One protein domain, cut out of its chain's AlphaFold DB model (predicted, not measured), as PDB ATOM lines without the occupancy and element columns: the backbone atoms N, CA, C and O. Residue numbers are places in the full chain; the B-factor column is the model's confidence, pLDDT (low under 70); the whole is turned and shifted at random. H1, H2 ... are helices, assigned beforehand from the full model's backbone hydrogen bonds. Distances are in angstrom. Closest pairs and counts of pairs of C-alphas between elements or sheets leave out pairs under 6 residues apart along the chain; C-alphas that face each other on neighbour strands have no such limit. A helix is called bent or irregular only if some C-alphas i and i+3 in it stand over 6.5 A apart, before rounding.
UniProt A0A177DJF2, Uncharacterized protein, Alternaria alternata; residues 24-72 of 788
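AT A GLANCE: This is residues 24 to 72 of the 788 residues of an uncharacterized protein of Alternaria alternata (UniProt A0A177DJF2). Two long helices, H2 and H3, meet near their ends at a corner and make an open L, while the short H1 hooks back beside H2. H3 is the free arm of the L, and its residues 62 to 72 stick out with no other part of the printed part over them. The printed part has 49 residues with three named helices, in the order H1, H2, H3, and no named strand; the class is all helix. The whole is extended, with a radius of gyration of the C-alphas of 15.7 A, and its flat outline spans 45 by 23 by 11 A.

IN THESE COORDINATES: The longest helix by residues is H2, residues 34 to 52, which measures 27.0 A from its first to its last C-alpha. It begins at C-alpha 34 at (-23.216, 1.587, 22.723) and ends at C-alpha 52 at (-35.522, -9.544, 1.482). H2 is irregular, but only just: C-alphas 35 and 38 are 6.9 A apart. H3, residues 55 to 72, measures 26.6 A and ends at C-alpha 72 at (-25.666, 0.974, -20.911). H1, residues 24 to 28, is a short helix that begins at C-alpha 24 at (-30.954, 6.495, 8.458).

HOW THE PARTS SIT: H2 touches no helix. H2 and H3 are close but not clearly touching, with 1 pair of C-alphas within 8 A. Their closest C-alphas, those of Phe 52 and His 58, are 7.3 A apart. The lines of H2 and H3 are about perpendicular, at 84 degrees, although the line of H2 is a rough one. Their centres are 25.5 A apart. H1 and H2 are near each other: their closest C-alphas are 8.3 A apart, and 6 pairs lie within 10 A. H1 and H3 are apart. In H1 every O i to N i+4 pair is within hydrogen-bond range, against 13 of 15 in H2 and 13 of 14 in H3.

THE WHOLE: The two C-alphas farthest apart in the domain, those of Glu 35 and Tyr 72, are 45.5 A apart, while those of His 24 and Tyr 72, the first and last printed residues, are 30.3 A apart. The printed part has no cut. The link from H1 to H2, with 5 residues, and the link from H2 to H3, with 2 residues, are both tight. Residues 45 to 51 of H2 stand free, and so do residues 53 to 59, of which 55 to 59 belong to H3. The mean pLDDT of the printed part is 72.5. Confidence is low, under 70, in 21 residues, namely 51 to 53 and 55 to 72, and the mean of H3 is 58.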
ATOM      1  N   HIS A  24     -29.804   7.253   7.947       70.38
ATOM      2  CA  HIS A  24     -30.954   6.495   8.458       70.38
ATOM      3  C   HIS A  24     -30.551   5.417   9.482       70.38
ATOM      4  O   HIS A  24     -31.246   5.226  10.477       70.38
ATOM      5  N   GLU A  25     -29.400   4.770   9.295       79.44
ATOM      6  CA  GLU A  25     -28.819   3.846  10.272       79.44
ATOM      7  C   GLU A  25     -28.364   4.603  11.536       79.44
ATOM      8  O   GLU A  25     -28.637   4.175  12.658       79.44
ATOM      9  N   ALA A  26     -27.758   5.786  11.370       81.94
ATOM     10  CA  ALA A  26     -27.379   6.666  12.478       81.94
ATOM     11  C   ALA A  26     -28.601   7.154  13.275       81.94
ATOM     12  O   ALA A  26     -28.538   7.280  14.498       81.94
ATOM     13  N   ALA A  27     -29.729   7.396  12.599       80.31
ATOM     14  CA  ALA A  27     -30.994   7.729  13.245       80.31
ATOM     15  C   ALA A  27     -31.568   6.550  14.047       80.31
ATOM     16  O   ALA A  27     -32.090   6.770  15.136       80.31
ATOM     17  N   GLY A  28     -31.424   5.312  13.561       78.25
ATOM     18  CA  GLY A  28     -31.823   4.105  14.295       78.25
ATOM     19  C   GLY A  28     -30.976   3.840  15.545       78.25
ATOM     20  O   GLY A  28     -31.483   3.343  16.545       78.25
ATOM     21  N   LEU A  29     -29.707   4.256  15.524       84.06
ATOM     22  CA  LEU A  29     -28.811   4.213  16.685       84.06
ATOM     23  C   LEU A  29     -29.031   5.367  17.674       84.06
ATOM     24  O   LEU A  29     -28.506   5.346  18.791       84.06
ATOM     25  N   LYS A  30     -29.802   6.389  17.290       87.19
ATOM     26  CA  LYS A  30     -30.006   7.588  18.101       87.19
ATOM     27  C   LYS A  30     -30.820   7.253  19.352       87.19
ATOM     28  O   LYS A  30     -31.991   6.903  19.275       87.19
ATOM     29  N   GLY A  31     -30.198   7.421  20.519       82.06
ATOM     30  CA  GLY A  31     -30.817   7.142  21.820       82.06
ATOM     31  C   GLY A  31     -30.554   5.734  22.361       82.06
ATOM     32  O   GLY A  31     -30.962   5.447  23.484       82.06
ATOM     33  N   LEU A  32     -29.838   4.887  21.614       88.19
ATOM     34  CA  LEU A  32     -29.324   3.614  22.111       88.19
ATOM     35  C   LEU A  32     -27.960   3.819  22.778       88.19
ATOM     36  O   LEU A  32     -27.143   4.633  22.344       88.19
ATOM     37  N   ILE A  33     -27.695   3.065  23.842       90.56
ATOM     38  CA  ILE A  33     -26.366   3.030  24.465       90.56
ATOM     39  C   ILE A  33     -25.480   2.106  23.619       90.56
ATOM     40  O   ILE A  33     -25.974   1.149  23.028       90.56
ATOM     41  N   ARG A  34     -24.164   2.348  23.564       86.31
ATOM     42  CA  ARG A  34     -23.216   1.587  22.723       86.31
ATOM     43  C   ARG A  34     -23.284   0.063  22.934       86.31
ATOM     44  O   ARG A  34     -23.074  -0.695  21.996       86.31
ATOM     45  N   GLU A  35     -23.644  -0.377  24.139       90.69
ATOM     46  CA  GLU A  35     -23.861  -1.785  24.510       90.69
ATOM     47  C   GLU A  35     -25.090  -2.422  23.832       90.69
ATOM     48  O   GLU A  35     -25.162  -3.637  23.684       90.69
ATOM     49  N   GLN A  36     -26.052  -1.609  23.390       89.94
ATOM     50  CA  GLN A  36     -27.279  -2.041  22.710       89.94
ATOM     51  C   GLN A  36     -27.120  -2.088  21.183       89.94
ATOM     52  O   GLN A  36     -27.960  -2.674  20.500       89.94
ATOM     53  N   TYR A  37     -26.041  -1.514  20.639       89.56
ATOM     54  CA  TYR A  37     -25.786  -1.476  19.196       89.56
ATOM     55  C   TYR A  37     -25.704  -2.877  18.572       89.56
ATOM     56  O   TYR A  37     -26.322  -3.071  17.528       89.56
ATOM     57  N   PRO A  38     -25.021  -3.876  19.176       89.12
ATOM     58  CA  PRO A  38     -24.966  -5.219  18.597       89.12
ATOM     59  C   PRO A  38     -26.353  -5.847  18.441       89.12
ATOM     60  O   PRO A  38     -26.649  -6.414  17.396       89.12
ATOM     61  N   LYS A  39     -27.229  -5.673  19.442       90.12
ATOM     62  CA  LYS A  39     -28.596  -6.207  19.417       90.12
ATOM     63  C   LYS A  39     -29.470  -5.505  18.376       90.12
ATOM     64  O   LYS A  39     -30.223  -6.164  17.669       90.12
ATOM     65  N   PHE A  40     -29.338  -4.183  18.248       90.69
ATOM     66  CA  PHE A  40     -29.994  -3.421  17.183       90.69
ATOM     67  C   PHE A  40     -29.569  -3.922  15.798       90.69
ATOM     68  O   PHE A  40     -30.415  -4.198  14.956       90.69
ATOM     69  N   TRP A  41     -28.266  -4.104  15.567       88.62
ATOM     70  CA  TRP A  41     -27.765  -4.580  14.279       88.62
ATOM     71  C   TRP A  41     -28.137  -6.034  13.984       88.62
ATOM     72  O   TRP A  41     -28.390  -6.365  12.829       88.62
ATOM     73  N   GLU A  42     -28.226  -6.885  15.004       88.12
ATOM     74  CA  GLU A  42     -28.748  -8.248  14.880       88.12
ATOM     75  C   GLU A  42     -30.234  -8.245  14.478       88.12
ATOM     76  O   GLU A  42     -30.619  -8.957  13.554       88.12
ATOM     77  N   GLU A  43     -31.064  -7.393  15.090       86.12
ATOM     78  CA  GLU A  43     -32.475  -7.233  14.708       86.12
ATOM     79  C   GLU A  43     -32.634  -6.661  13.294       86.12
ATOM     80  O   GLU A  43     -33.446  -7.169  12.522       86.12
ATOM     81  N   VAL A  44     -31.835  -5.659  12.914       81.19
ATOM     82  CA  VAL A  44     -31.852  -5.093  11.556       81.19
ATOM     83  C   VAL A  44     -31.389  -6.125  10.531       81.19
ATOM     84  O   VAL A  44     -32.002  -6.232   9.469       81.19
ATOM     85  N   SER A  45     -30.351  -6.910  10.839       79.88
ATOM     86  CA  SER A  45     -29.858  -7.982   9.969       79.88
ATOM     87  C   SER A  45     -30.892  -9.097   9.820       79.88
ATOM     88  O   SER A  45     -31.191  -9.500   8.699       79.88
ATOM     89  N   ASN A  46     -31.523  -9.539  10.908       79.81
ATOM     90  CA  ASN A  46     -32.594 -10.534  10.848       79.81
ATOM     91  C   ASN A  46     -33.807 -10.001  10.077       79.81
ATOM     92  O   ASN A  46     -34.327 -10.690   9.204       79.81
ATOM     93  N   TRP A  47     -34.203  -8.746  10.303       75.88
ATOM     94  CA  TRP A  47     -35.302  -8.109   9.576       75.88
ATOM     95  C   TRP A  47     -35.011  -7.981   8.077       75.88
ATOM     96  O   TRP A  47     -35.867  -8.318   7.259       75.88
ATOM     97  N   THR A  48     -33.803  -7.553   7.697       72.69
ATOM     98  CA  THR A  48     -33.400  -7.489   6.281       72.69
ATOM     99  C   THR A  48     -33.358  -8.881   5.662       72.69
ATOM    100  O   THR A  48     -33.885  -9.077   4.570       72.69
ATOM    101  N   THR A  49     -32.813  -9.872   6.362       72.69
ATOM    102  CA  THR A  49     -32.753 -11.246   5.853       72.69
ATOM    103  C   THR A  49     -34.160 -11.836   5.698       72.69
ATOM    104  O   THR A  49     -34.468 -12.404   4.656       72.69
ATOM    105  N   ASP A  50     -35.073 -11.618   6.644       72.94
ATOM    106  CA  ASP A  50     -36.445 -12.138   6.591       72.94
ATOM    107  C   ASP A  50     -37.334 -11.407   5.571       72.94
ATOM    108  O   ASP A  50     -38.153 -12.035   4.897       72.94
ATOM    109  N   HIS A  51     -37.188 -10.087   5.410       62.25
ATOM    110  CA  HIS A  51     -37.982  -9.324   4.438       62.25
ATOM    111  C   HIS A  51     -37.452  -9.450   3.006       62.25
ATOM    112  O   HIS A  51     -38.249  -9.588   2.071       62.25
ATOM    113  N   PHE A  52     -36.131  -9.461   2.813       59.56
ATOM    114  CA  PHE A  52     -35.522  -9.544   1.482       59.56
ATOM    115  C   PHE A  52     -35.232 -10.982   1.018       59.56
ATOM    116  O   PHE A  52     -34.994 -11.187  -0.172       59.56
ATOM    117  N   SER A  53     -35.365 -12.003   1.877       60.34
ATOM    118  CA  SER A  53     -35.303 -13.418   1.456       60.34
ATOM    119  C   SER A  53     -36.499 -13.872   0.614       60.34
ATOM    120  O   SER A  53     -36.448 -14.931  -0.014       60.34
ATOM    121  N   SER A  54     -37.584 -13.090   0.549       72.62
ATOM    122  CA  SER A  54     -38.748 -13.483  -0.246       72.62
ATOM    123  C   SER A  54     -38.406 -13.566  -1.745       72.62
ATOM    124  O   SER A  54     -37.723 -12.704  -2.308       72.62
ATOM    125  N   ALA A  55     -38.937 -14.585  -2.429       62.88
ATOM    126  CA  ALA A  55     -38.738 -14.784  -3.870       62.88
ATOM    127  C   ALA A  55     -39.187 -13.572  -4.716       62.88
ATOM    128  O   ALA A  55     -38.657 -13.327  -5.798       62.88
ATOM    129  N   LYS A  56     -40.133 -12.776  -4.198       62.03
ATOM    130  CA  LYS A  56     -40.601 -11.538  -4.833       62.03
ATOM    131  C   LYS A  56     -39.519 -10.457  -4.843       62.03
ATOM    132  O   LYS A  56     -39.336  -9.806  -5.867       62.03
ATOM    133  N   TRP A  57     -38.769 -10.300  -3.753       62.25
ATOM    134  CA  TRP A  57     -37.687  -9.314  -3.670       62.25
ATOM    135  C   TRP A  57     -36.482  -9.688  -4.529       62.25
ATOM    136  O   TRP A  57     -35.939  -8.826  -5.213       62.25
ATOM    137  N   HIS A  58     -36.147 -10.976  -4.616       64.56
ATOM    138  CA  HIS A  58     -35.141 -11.463  -5.566       64.56
ATOM    139  C   HIS A  58     -35.502 -11.117  -7.015       64.56
ATOM    140  O   HIS A  58     -34.634 -10.754  -7.808       64.56
ATOM    141  N   GLN A  59     -36.789 -11.178  -7.367       64.50
ATOM    142  CA  GLN A  59     -37.259 -10.805  -8.698       64.50
ATOM    143  C   GLN A  59     -37.187  -9.293  -8.939       64.50
ATOM    144  O   GLN A  59     -36.787  -8.881 -10.024       64.50
ATOM    145  N   VAL A  60     -37.483  -8.470  -7.929       62.38
ATOM    146  CA  VAL A  60     -37.323  -7.006  -7.993       62.38
ATOM    147  C   VAL A  60     -35.853  -6.616  -8.168       62.38
ATOM    148  O   VAL A  60     -35.535  -5.878  -9.096       62.38
ATOM    149  N   VAL A  61     -34.942  -7.171  -7.361       64.88
ATOM    150  CA  VAL A  61     -33.492  -6.925  -7.478       64.88
ATOM    151  C   VAL A  61     -32.970  -7.370  -8.850       64.88
ATOM    152  O   VAL A  61     -32.235  -6.634  -9.505       64.88
ATOM    153  N   LYS A  62     -33.427  -8.525  -9.350       68.50
ATOM    154  CA  LYS A  62     -33.090  -9.021 -10.694       68.50
ATOM    155  C   LYS A  62     -33.618  -8.115 -11.815       68.50
ATOM    156  O   LYS A  62     -32.966  -8.002 -12.851       68.50
ATOM    157  N   CYS A  63     -34.777  -7.482 -11.636       63.22
ATOM    158  CA  CYS A  63     -35.323  -6.512 -12.590       63.22
ATOM    159  C   CYS A  63     -34.553  -5.184 -12.568       63.22
ATOM    160  O   CYS A  63     -34.261  -4.654 -13.636       63.22
ATOM    161  N   ILE A  64     -34.177  -4.684 -11.387       58.84
ATOM    162  CA  ILE A  64     -33.359  -3.467 -11.239       58.84
ATOM    163  C   ILE A  64     -31.988  -3.669 -11.890       58.84
ATOM    164  O   ILE A  64     -31.561  -2.853 -12.702       58.84
ATOM    165  N   TRP A  65     -31.333  -4.798 -11.615       60.31
ATOM    166  CA  TRP A  65     -30.035  -5.114 -12.207       60.31
ATOM    167  C   TRP A  65     -30.103  -5.248 -13.736       60.31
ATOM    168  O   TRP A  65     -29.250  -4.720 -14.443       60.31
ATOM    169  N   ARG A  66     -31.159  -5.887 -14.265       64.19
ATOM    170  CA  ARG A  66     -31.380  -5.994 -15.717       64.19
ATOM    171  C   ARG A  66     -31.580  -4.623 -16.366       64.19
ATOM    172  O   ARG A  66     -31.003  -4.367 -17.414       64.19
ATOM    173  N   ARG A  67     -32.347  -3.739 -15.725       53.81
ATOM    174  CA  ARG A  67     -32.604  -2.387 -16.230       53.81
ATOM    175  C   ARG A  67     -31.341  -1.525 -16.241       53.81
ATOM    176  O   ARG A  67     -31.076  -0.870 -17.241       53.81
ATOM    177  N   ASN A  68     -30.514  -1.626 -15.202       50.88
ATOM    178  CA  ASN A  68     -29.218  -0.948 -15.172       50.88
ATOM    179  C   ASN A  68     -28.286  -1.429 -16.295       50.88
ATOM    180  O   ASN A  68     -27.530  -0.625 -16.822       50.88
ATOM    181  N   GLN A  69     -28.349  -2.700 -16.712       53.03
ATOM    182  CA  GLN A  69     -27.591  -3.177 -17.880       53.03
ATOM    183  C   GLN A  69     -28.164  -2.701 -19.225       53.03
ATOM    184  O   GLN A  69     -27.404  -2.459 -20.163       53.03
ATOM    185  N   GLU A  70     -29.485  -2.550 -19.334       50.47
ATOM    186  CA  GLU A  70     -30.154  -2.060 -20.547       50.47
ATOM    187  C   GLU A  70     -29.858  -0.571 -20.817       50.47
ATOM    188  O   GLU A  70     -29.685  -0.185 -21.978       50.47
ATOM    189  N   ASP A  71     -29.699   0.249 -19.774       44.62
ATOM    190  CA  ASP A  71     -29.342   1.668 -19.917       44.62
ATOM    191  C   ASP A  71     -27.929   1.866 -20.506       44.62
ATOM    192  O   ASP A  71     -27.725   2.772 -21.318       44.62
ATOM    193  N   TYR A  72     -26.977   0.961 -20.240       39.03
ATOM    194  CA  TYR A  72     -25.666   0.974 -20.911       39.03
ATOM    195  C   TYR A  72     -25.744   0.610 -22.405       39.03
ATOM    196  O   TYR A  72     -24.886   1.025 -23.185       39.03
TER     197      TYR A  72